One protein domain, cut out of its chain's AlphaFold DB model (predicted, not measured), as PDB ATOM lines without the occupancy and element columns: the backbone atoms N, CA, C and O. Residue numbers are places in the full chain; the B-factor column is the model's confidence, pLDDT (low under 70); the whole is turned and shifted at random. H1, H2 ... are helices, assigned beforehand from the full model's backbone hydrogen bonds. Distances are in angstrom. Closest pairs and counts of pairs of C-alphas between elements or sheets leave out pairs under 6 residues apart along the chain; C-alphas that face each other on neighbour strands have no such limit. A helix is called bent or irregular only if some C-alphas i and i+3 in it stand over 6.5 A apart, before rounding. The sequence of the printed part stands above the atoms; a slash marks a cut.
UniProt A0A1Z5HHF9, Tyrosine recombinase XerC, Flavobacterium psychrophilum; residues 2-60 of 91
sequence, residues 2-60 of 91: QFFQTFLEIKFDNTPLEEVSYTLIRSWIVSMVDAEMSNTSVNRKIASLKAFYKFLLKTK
ATOM      1  N   GLN A   2     -18.149  34.242 -21.588       88.94
ATOM      2  CA  GLN A   2     -19.446  33.588 -21.319       88.94
ATOM      3  C   GLN A   2     -20.545  33.888 -22.356       88.94
ATOM      4  O   GLN A   2     -21.144  32.974 -22.897       88.94
ATOM      5  N   PHE A   3     -20.712  35.153 -22.756       90.94
ATOM      6  CA  PHE A   3     -21.672  35.539 -23.803       90.94
ATOM      7  C   PHE A   3     -21.486  34.837 -25.158       90.94
ATOM      8  O   PHE A   3     -22.460  34.659 -25.878       90.94
ATOM      9  N   PHE A   4     -20.248  34.521 -25.546       93.00
ATOM     10  CA  PHE A   4     -19.983  33.828 -26.806       93.00
ATOM     11  C   PHE A   4     -20.236  32.329 -26.666       93.00
ATOM     12  O   PHE A   4     -20.853  31.739 -27.539       93.00
ATOM     13  N   GLN A   5     -19.833  31.744 -25.538       91.38
ATOM     14  CA  GLN A   5     -20.094  30.341 -25.239       91.38
ATOM     15  C   GLN A   5     -21.602  30.047 -25.226       91.38
ATOM     16  O   GLN A   5     -22.054  29.175 -25.952       91.38
ATOM     17  N   THR A   6     -22.397  30.872 -24.539       92.81
ATOM     18  CA  THR A   6     -23.864  30.752 -24.550       92.81
ATOM     19  C   THR A   6     -24.452  30.878 -25.960       92.81
ATOM     20  O   THR A   6     -25.426  30.215 -26.296       92.81
ATOM     21  N   PHE A   7     -23.865  31.712 -26.823       93.06
ATOM     22  CA  PHE A   7     -24.304  31.805 -28.214       93.06
ATOM     23  C   PHE A   7     -24.032  30.511 -28.999       93.06
ATOM     24  O   PHE A   7     -24.888  30.092 -29.776       93.06
ATOM     25  N   LEU A   8     -22.882  29.865 -28.778       92.31
ATOM     26  CA  LEU A   8     -22.549  28.574 -29.390       92.31
ATOM     27  C   LEU A   8     -23.453  27.449 -28.871       92.31
ATOM     28  O   LEU A   8     -23.958  26.669 -29.671       92.31
ATOM     29  N   GLU A   9     -23.726  27.415 -27.568       90.50
ATOM     30  CA  GLU A   9     -24.653  26.458 -26.945       90.50
ATOM     31  C   GLU A   9     -26.064  26.563 -27.544       90.50
ATOM     32  O   GLU A   9     -26.682  25.553 -27.864       90.50
ATOM     33  N   ILE A  10     -26.565  27.784 -27.759       91.38
ATOM     34  CA  ILE A  10     -27.933  28.007 -28.258       91.38
ATOM     35  C   ILE A  10     -28.059  27.764 -29.770       91.38
ATOM     36  O   ILE A  10     -29.133  27.388 -30.240       91.38
ATOM     37  N   LYS A  11     -27.020  28.067 -30.559       89.69
ATOM     38  CA  LYS A  11     -27.133  28.152 -32.030       89.69
ATOM     39  C   LYS A  11     -26.294  27.137 -32.804       89.69
ATOM     40  O   LYS A  11     -26.560  26.955 -33.987       89.69
ATOM     41  N   PHE A  12     -25.301  26.509 -32.177       88.56
ATOM     42  CA  PHE A  12     -24.276  25.710 -32.860       88.56
ATOM     43  C   PHE A  12     -23.875  24.461 -32.062       88.56
ATOM     44  O   PHE A  12     -22.699  24.105 -32.037       88.56
ATOM     45  N   ASP A  13     -24.840  23.831 -31.387       87.62
ATOM     46  CA  ASP A  13     -24.680  22.534 -30.709       87.62
ATOM     47  C   ASP A  13     -23.431  22.449 -29.814       87.62
ATOM     48  O   ASP A  13     -22.661  21.494 -29.845       87.62
ATOM     49  N   ASN A  14     -23.183  23.523 -29.058       84.50
ATOM     50  CA  ASN A  14     -22.056  23.620 -28.130       84.50
ATOM     51  C   ASN A  14     -20.675  23.368 -28.775       84.50
ATOM     52  O   ASN A  14     -19.795  22.760 -28.164       84.50
ATOM     53  N   THR A  15     -20.485  23.853 -30.010       88.31
ATOM     54  CA  THR A  15     -19.197  23.795 -30.723       88.31
ATOM     55  C   THR A  15     -18.035  24.203 -29.796       88.31
ATOM     56  O   THR A  15     -18.075  25.313 -29.245       88.31
ATOM     57  N   PRO A  16     -16.984  23.369 -29.651       89.50
ATOM     58  CA  PRO A  16     -15.819  23.682 -28.826       89.50
ATOM     59  C   PRO A  16     -15.146  24.986 -29.254       89.50
ATOM     60  O   PRO A  16     -15.029  25.283 -30.444       89.50
ATOM     61  N   LEU A  17     -14.662  25.776 -28.291       89.62
ATOM     62  CA  LEU A  17     -14.082  27.096 -28.567       89.62
ATOM     63  C   LEU A  17     -12.829  27.021 -29.451       89.62
ATOM     64  O   LEU A  17     -12.532  27.988 -30.158       89.62
ATOM     65  N   GLU A  18     -12.123  25.896 -29.410       89.31
ATOM     66  CA  GLU A  18     -10.928  25.560 -30.183       89.31
ATOM     67  C   GLU A  18     -11.246  25.303 -31.666       89.31
ATOM     68  O   GLU A  18     -10.417  25.597 -32.527       89.31
ATOM     69  N   GLU A  19     -12.458  24.829 -31.970       88.88
ATOM     70  CA  GLU A  19     -12.919  24.475 -33.323       88.88
ATOM     71  C   GLU A  19     -13.689  25.613 -34.012       88.88
ATOM     72  O   GLU A  19     -14.056  25.541 -35.189       88.88
ATOM     73  N   VAL A  20     -13.929  26.708 -33.292       91.62
ATOM     74  CA  VAL A  20     -14.678  27.853 -33.803       91.62
ATOM     75  C   VAL A  20     -13.970  28.498 -34.996       91.62
ATOM     76  O   VAL A  20     -12.882  29.073 -34.897       91.62
ATOM     77  N   SER A  21     -14.671  28.524 -36.128       90.31
ATOM     78  CA  SER A  21     -14.251  29.259 -37.318       90.31
ATOM     79  C   SER A  21     -14.601  30.753 -37.244       90.31
ATOM     80  O   SER A  21     -15.484  31.202 -36.507       90.31
ATOM     81  N   TYR A  22     -13.955  31.555 -38.096       90.69
ATOM     82  CA  TYR A  22     -14.271  32.983 -38.217       90.69
ATOM     83  C   TYR A  22     -15.736  33.248 -38.614       90.69
ATOM     84  O   TYR A  22     -16.301  34.279 -38.244       90.69
ATOM     85  N   THR A  23     -16.374  32.320 -39.333       90.69
ATOM     86  CA  THR A  23     -17.782  32.421 -39.743       90.69
ATOM     87  C   THR A  23     -18.726  32.430 -38.542       90.69
ATOM     88  O   THR A  23     -19.639  33.258 -38.487       90.69
ATOM     89  N   LEU A  24     -18.472  31.588 -37.535       92.12
ATOM     90  CA  LEU A  24     -19.262  31.552 -36.299       92.12
ATOM     91  C   LEU A  24     -19.098  32.843 -35.496       92.12
ATOM     92  O   LEU A  24     -20.075  33.435 -35.037       92.12
ATOM     93  N   ILE A  25     -17.866  33.346 -35.409       92.94
ATOM     94  CA  ILE A  25     -17.578  34.617 -34.739       92.94
ATOM     95  C   ILE A  25     -18.283  35.776 -35.448       92.94
ATOM     96  O   ILE A  25     -18.856  36.642 -34.790       92.94
ATOM     97  N   ARG A  26     -18.294  35.799 -36.786       92.06
ATOM     98  CA  ARG A  26     -19.059  36.798 -37.544       92.06
ATOM     99  C   ARG A  26     -20.554  36.702 -37.285       92.06
ATOM    100  O   ARG A  26     -21.172  37.742 -37.081       92.06
ATOM    101  N   SER A  27     -21.103  35.492 -37.266       93.56
ATOM    102  CA  SER A  27     -22.525  35.262 -36.984       93.56
ATOM    103  C   SER A  27     -22.901  35.801 -35.604       93.56
ATOM    104  O   SER A  27     -23.919  36.471 -35.453       93.56
ATOM    105  N   TRP A  28     -22.027  35.620 -34.612       95.19
ATOM    106  CA  TRP A  28     -22.209  36.213 -33.290       95.19
ATOM    107  C   TRP A  28     -22.187  37.743 -33.314       95.19
ATOM    108  O   TRP A  28     -23.048  38.385 -32.713       95.19
ATOM    109  N   ILE A  29     -21.233  38.346 -34.031       93.69
ATOM    110  CA  ILE A  29     -21.147  39.807 -34.168       93.69
ATOM    111  C   ILE A  29     -22.415  40.366 -34.813       93.69
ATOM    112  O   ILE A  29     -22.970  41.327 -34.286       93.69
ATOM    113  N   VAL A  30     -22.881  39.749 -35.901       93.19
ATOM    114  CA  VAL A  30     -24.122  40.131 -36.589       93.19
ATOM    115  C   VAL A  30     -25.307  40.018 -35.634       93.19
ATOM    116  O   VAL A  30     -25.997  41.008 -35.443       93.19
ATOM    117  N   SER A  31     -25.446  38.908 -34.899       94.81
ATOM    118  CA  SER A  31     -26.547  38.749 -33.934       94.81
ATOM    119  C   SER A  31     -26.587  39.834 -32.851       94.81
ATOM    120  O   SER A  31     -27.661  40.239 -32.418       94.81
ATOM    121  N   MET A  32     -25.428  40.341 -32.411       94.94
ATOM    122  CA  MET A  32     -25.380  41.435 -31.437       94.94
ATOM    123  C   MET A  32     -25.729  42.787 -32.062       94.94
ATOM    124  O   MET A  32     -26.327  43.622 -31.387       94.94
ATOM    125  N   VAL A  33     -25.330  43.016 -33.314       92.88
ATOM    126  CA  VAL A  33     -25.670  44.238 -34.056       92.88
ATOM    127  C   VAL A  33     -27.165  44.268 -34.375       92.88
ATOM    128  O   VAL A  33     -27.792  45.300 -34.157       92.88
ATOM    129  N   ASP A  34     -27.734  43.139 -34.798       94.12
ATOM    130  CA  ASP A  34     -29.168  42.983 -35.071       94.12
ATOM    131  C   ASP A  34     -30.009  43.134 -33.794       94.12
ATOM    132  O   ASP A  34     -31.121  43.646 -33.836       94.12
ATOM    133  N   ALA A  35     -29.451  42.769 -32.634       93.94
ATOM    134  CA  ALA A  35     -30.031  43.041 -31.316       93.94
ATOM    135  C   ALA A  35     -29.807  44.491 -30.825       93.94
ATOM    136  O   ALA A  35     -29.880  44.756 -29.624       93.94
ATOM    137  N   GLU A  36     -29.455  45.411 -31.728       93.50
ATOM    138  CA  GLU A  36     -29.206  46.839 -31.480       93.50
ATOM    139  C   GLU A  36     -28.165  47.131 -30.381       93.50
ATOM    140  O   GLU A  36     -28.115  48.213 -29.781       93.50
ATOM    141  N   MET A  37     -27.266  46.182 -30.105       94.25
ATOM    142  CA  MET A  37     -26.220  46.384 -29.115       94.25
ATOM    143  C   MET A  37     -25.218  47.424 -29.618       94.25
ATOM    144  O   MET A  37     -24.662  47.315 -30.708       94.25
ATOM    145  N   SER A  38     -24.906  48.418 -28.781       93.50
ATOM    146  CA  SER A  38     -23.956  49.465 -29.176       93.50
ATOM    147  C   SER A  38     -22.598  48.902 -29.629       93.50
ATOM    148  O   SER A  38     -22.033  48.012 -28.979       93.50
ATOM    149  N   ASN A  39     -22.010  49.506 -30.668       92.44
ATOM    150  CA  ASN A  39     -20.698  49.112 -31.203       92.44
ATOM    151  C   ASN A  39     -19.601  49.073 -30.127       92.44
ATOM    152  O   ASN A  39     -18.721  48.219 -30.172       92.44
ATOM    153  N   THR A  40     -19.666  49.942 -29.113       93.31
ATOM    154  CA  THR A  40     -18.744  49.918 -27.964       93.31
ATOM    155  C   THR A  40     -18.866  48.629 -27.149       93.31
ATOM    156  O   THR A  40     -17.854  48.046 -26.757       93.31
ATOM    157  N   SER A  41     -20.091  48.170 -26.882       94.06
ATOM    158  CA  SER A  41     -20.337  46.911 -26.169       94.06
ATOM    159  C   SER A  41     -19.918  45.703 -26.997       94.06
ATOM    160  O   SER A  41     -19.240  44.822 -26.464       94.06
ATOM    161  N   VAL A  42     -20.231  45.703 -28.294       94.31
ATOM    162  CA  VAL A  42     -19.798  44.657 -29.230       94.31
ATOM    163  C   VAL A  42     -18.268  44.580 -29.280       94.31
ATOM    164  O   VAL A  42     -17.691  43.524 -29.023       94.31
ATOM    165  N   ASN A  43     -17.586  45.713 -29.470       94.31
ATOM    166  CA  ASN A  43     -16.122  45.781 -29.504       94.31
ATOM    167  C   ASN A  43     -15.475  45.314 -28.186       94.31
ATOM    168  O   ASN A  43     -14.460  44.621 -28.220       94.31
ATOM    169  N   ARG A  44     -16.064  45.619 -27.019       94.06
ATOM    170  CA  ARG A  44     -15.596  45.101 -25.714       94.06
ATOM    171  C   ARG A  44     -15.689  43.577 -25.623       94.06
ATOM    172  O   ARG A  44     -14.759  42.934 -25.138       94.06
ATOM    173  N   LYS A  45     -16.795  42.994 -26.091       95.06
ATOM    174  CA  LYS A  45     -16.984  41.536 -26.109       95.06
ATOM    175  C   LYS A  45     -15.998  40.860 -27.068       95.06
ATOM    176  O   LYS A  45     -15.356  39.886 -26.679       95.06
ATOM    177  N   ILE A  46     -15.793  41.436 -28.254       94.00
ATOM    178  CA  ILE A  46     -14.792  40.979 -29.231       94.00
ATOM    179  C   ILE A  46     -13.371  41.076 -28.659       94.00
ATOM    180  O   ILE A  46     -12.577  40.163 -28.854       94.00
ATOM    181  N   ALA A  47     -13.033  42.141 -27.925       93.31
ATOM    182  CA  ALA A  47     -11.707  42.297 -27.323       93.31
ATOM    183  C   ALA A  47     -11.398  41.190 -26.300       93.31
ATOM    184  O   ALA A  47     -10.303  40.626 -26.323       93.31
ATOM    185  N   SER A  48     -12.376  40.833 -25.459       94.12
ATOM    186  CA  SER A  48     -12.267  39.685 -24.546       94.12
ATOM    187  C   SER A  48     -12.038  38.379 -25.316       94.12
ATOM    188  O   SER A  48     -11.131  37.624 -24.970       94.12
ATOM    189  N   LEU A  49     -12.795  38.148 -26.394       94.25
ATOM    190  CA  LEU A  49     -12.649  36.954 -27.231       94.25
ATOM    191  C   LEU A  49     -11.282  36.902 -27.936       94.25
ATOM    192  O   LEU A  49     -10.629  35.863 -27.985       94.25
ATOM    193  N   LYS A  50     -10.789  38.047 -28.416       92.56
ATOM    194  CA  LYS A  50      -9.468  38.169 -29.045       92.56
ATOM    195  C   LYS A  50      -8.335  37.841 -28.073       92.56
ATOM    196  O   LYS A  50      -7.367  37.197 -28.475       92.56
ATOM    197  N   ALA A  51      -8.438  38.286 -26.819       93.69
ATOM    198  CA  ALA A  51      -7.458  37.969 -25.782       93.69
ATOM    199  C   ALA A  51      -7.419  36.460 -25.492       93.69
ATOM    200  O   ALA A  51      -6.331  35.892 -25.409       93.69
ATOM    201  N   PHE A  52      -8.585  35.815 -25.438       93.88
ATOM    202  CA  PHE A  52      -8.703  34.368 -25.267       93.88
ATOM    203  C   PHE A  52      -8.062  33.583 -26.424       93.88
ATOM    204  O   PHE A  52      -7.165  32.783 -26.186       93.88
ATOM    205  N   TYR A  53      -8.392  33.882 -27.686       94.00
ATOM    206  CA  TYR A  53      -7.754  33.196 -28.823       94.00
ATOM    207  C   TYR A  53      -6.251  33.475 -28.935       94.00
ATOM    208  O   TYR A  53      -5.486  32.635 -29.405       94.00
ATOM    209  N   LYS A  54      -5.790  34.647 -28.482       92.62
ATOM    210  CA  LYS A  54      -4.352  34.922 -28.371       92.62
ATOM    211  C   LYS A  54      -3.695  34.042 -27.304       92.62
ATOM    212  O   LYS A  54      -2.554  33.639 -27.500       92.62
ATOM    213  N   PHE A  55      -4.382  33.771 -26.198       94.44
ATOM    214  CA  PHE A  55      -3.918  32.829 -25.183       94.44
ATOM    215  C   PHE A  55      -3.846  31.403 -25.748       94.44
ATOM    216  O   PHE A  55      -2.767  30.826 -25.691       94.44
ATOM    217  N   LEU A  56      -4.904  30.910 -26.405       93.44
ATOM    218  CA  LEU A  56      -4.917  29.573 -27.023       93.44
ATOM    219  C   LEU A  56      -3.783  29.370 -28.036       93.44
ATOM    220  O   LEU A  56      -3.123  28.332 -28.043       93.44
ATOM    221  N   LEU A  57      -3.514  30.388 -28.860       93.19
ATOM    222  CA  LEU A  57      -2.401  30.362 -29.807       93.19
ATOM    223  C   LEU A  57      -1.042  30.294 -29.089       93.19
ATOM    224  O   LEU A  57      -0.163  29.541 -29.493       93.19
ATOM    225  N   LYS A  58      -0.859  31.059 -28.002       94.25
ATOM    226  CA  LYS A  58       0.382  31.027 -27.203       94.25
ATOM    227  C   LYS A  58       0.602  29.677 -26.528       94.25
ATOM    228  O   LYS A  58       1.743  29.240 -26.424       94.25
ATOM    229  N   THR A  59      -0.469  29.037 -26.072       95.94
ATOM    230  CA  THR A  59      -0.430  27.709 -25.452       95.94
ATOM    231  C   THR A  59      -0.468  26.575 -26.476       95.94
ATOM    232  O   THR A  59      -0.570  25.423 -26.071       95.94
ATOM    233  N   LYS A  60      -0.384  26.884 -27.782       92.88
ATOM    234  CA  LYS A  60      -0.406  25.921 -28.896       92.88
ATOM    235  C   LYS A  60      -1.637  25.002 -28.915       92.88
ATOM    236  O   LYS A  60      -1.561  23.890 -29.415       92.88
TER     237      LYS A  60
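Overview. This is residues 2 to 60 of the 91 residues of the protein "Tyrosine recombinase XerC" of Flavobacterium psychrophilum (UniProt A0A1Z5HHF9). The longest helix, H3, and the shorter H2 make a helical hairpin, a narrow V whose two arms come together by the turn between them and spread a little toward the other end. The short helix H1 is set crosswise along one side of this hairpin, near both arms, and a loop of residues 12 to 21 leads from its end back to the start of H2. The printed part has 59 residues with three named helices, in the order H1, H2, H3, and no named strand; the class is all helix. It is compact, with a radius of gyration of the C-alphas of 11.6 A, and the C-alphas span 36 by 25 by 18 A.

Along the chain. H3 is the longest helix, residues 39 to 58, and measures 28.1 A from first to last C-alpha. It begins with C-alpha 39 at (-20.698, 49.112, -31.203) and ends with C-alpha 58 at (0.382, 31.027, -27.203). H2, residues 22 to 34, measures 18.2 A, and its first C-alpha, that of Tyr 22, is at (-14.271, 32.983, -38.217). H1, residues 2 to 11, measures 14.3 A and begins with C-alpha 2 at (-19.446, 33.588, -21.319).

Arrangement. H3 and H2 touch and form a helical hairpin. They run opposite ways at a shallow tilt of 18 degrees, and their centres are 13.3 A apart. Their closest C-alphas are those of Met 32 and Val 42, 6.8 A apart. H2 touches H3 with residues 29 to 33 alone, and H3 touches H2 with residues 39 to 42 alone. H1 is close to H2 but not clearly touching it: their closest C-alphas, those of Phe 7 and Trp 28, are 7.0 A apart. The lines of H1 and H2 are about perpendicular, at 82 degrees. H1 is also close to H3 but not clearly touching it, with the C-alphas of Phe 3 and Lys 45 the closest, at 8.0 A. The lines of H1 and H3 are about perpendicular, at 88 degrees. In H1, H2 and H3 every O i to N i+4 pair is within hydrogen-bond range, and no helix is bent.

Size, cuts and confidence. The two C-alphas farthest apart are those of Glu 36 and Lys 60, at 35.7 A, while the first and last printed C-alphas, those of Gln 2 and Lys 60, are 21.9 A apart. The printed part runs from residue 2 to residue 60 with no cut. The link from H2 to H3, 4 residues, is tight, and the link from H1 to H2, 10 residues, is short; no link is long. The mean pLDDT of the printed part is 92.4, and no printed residue is under 70.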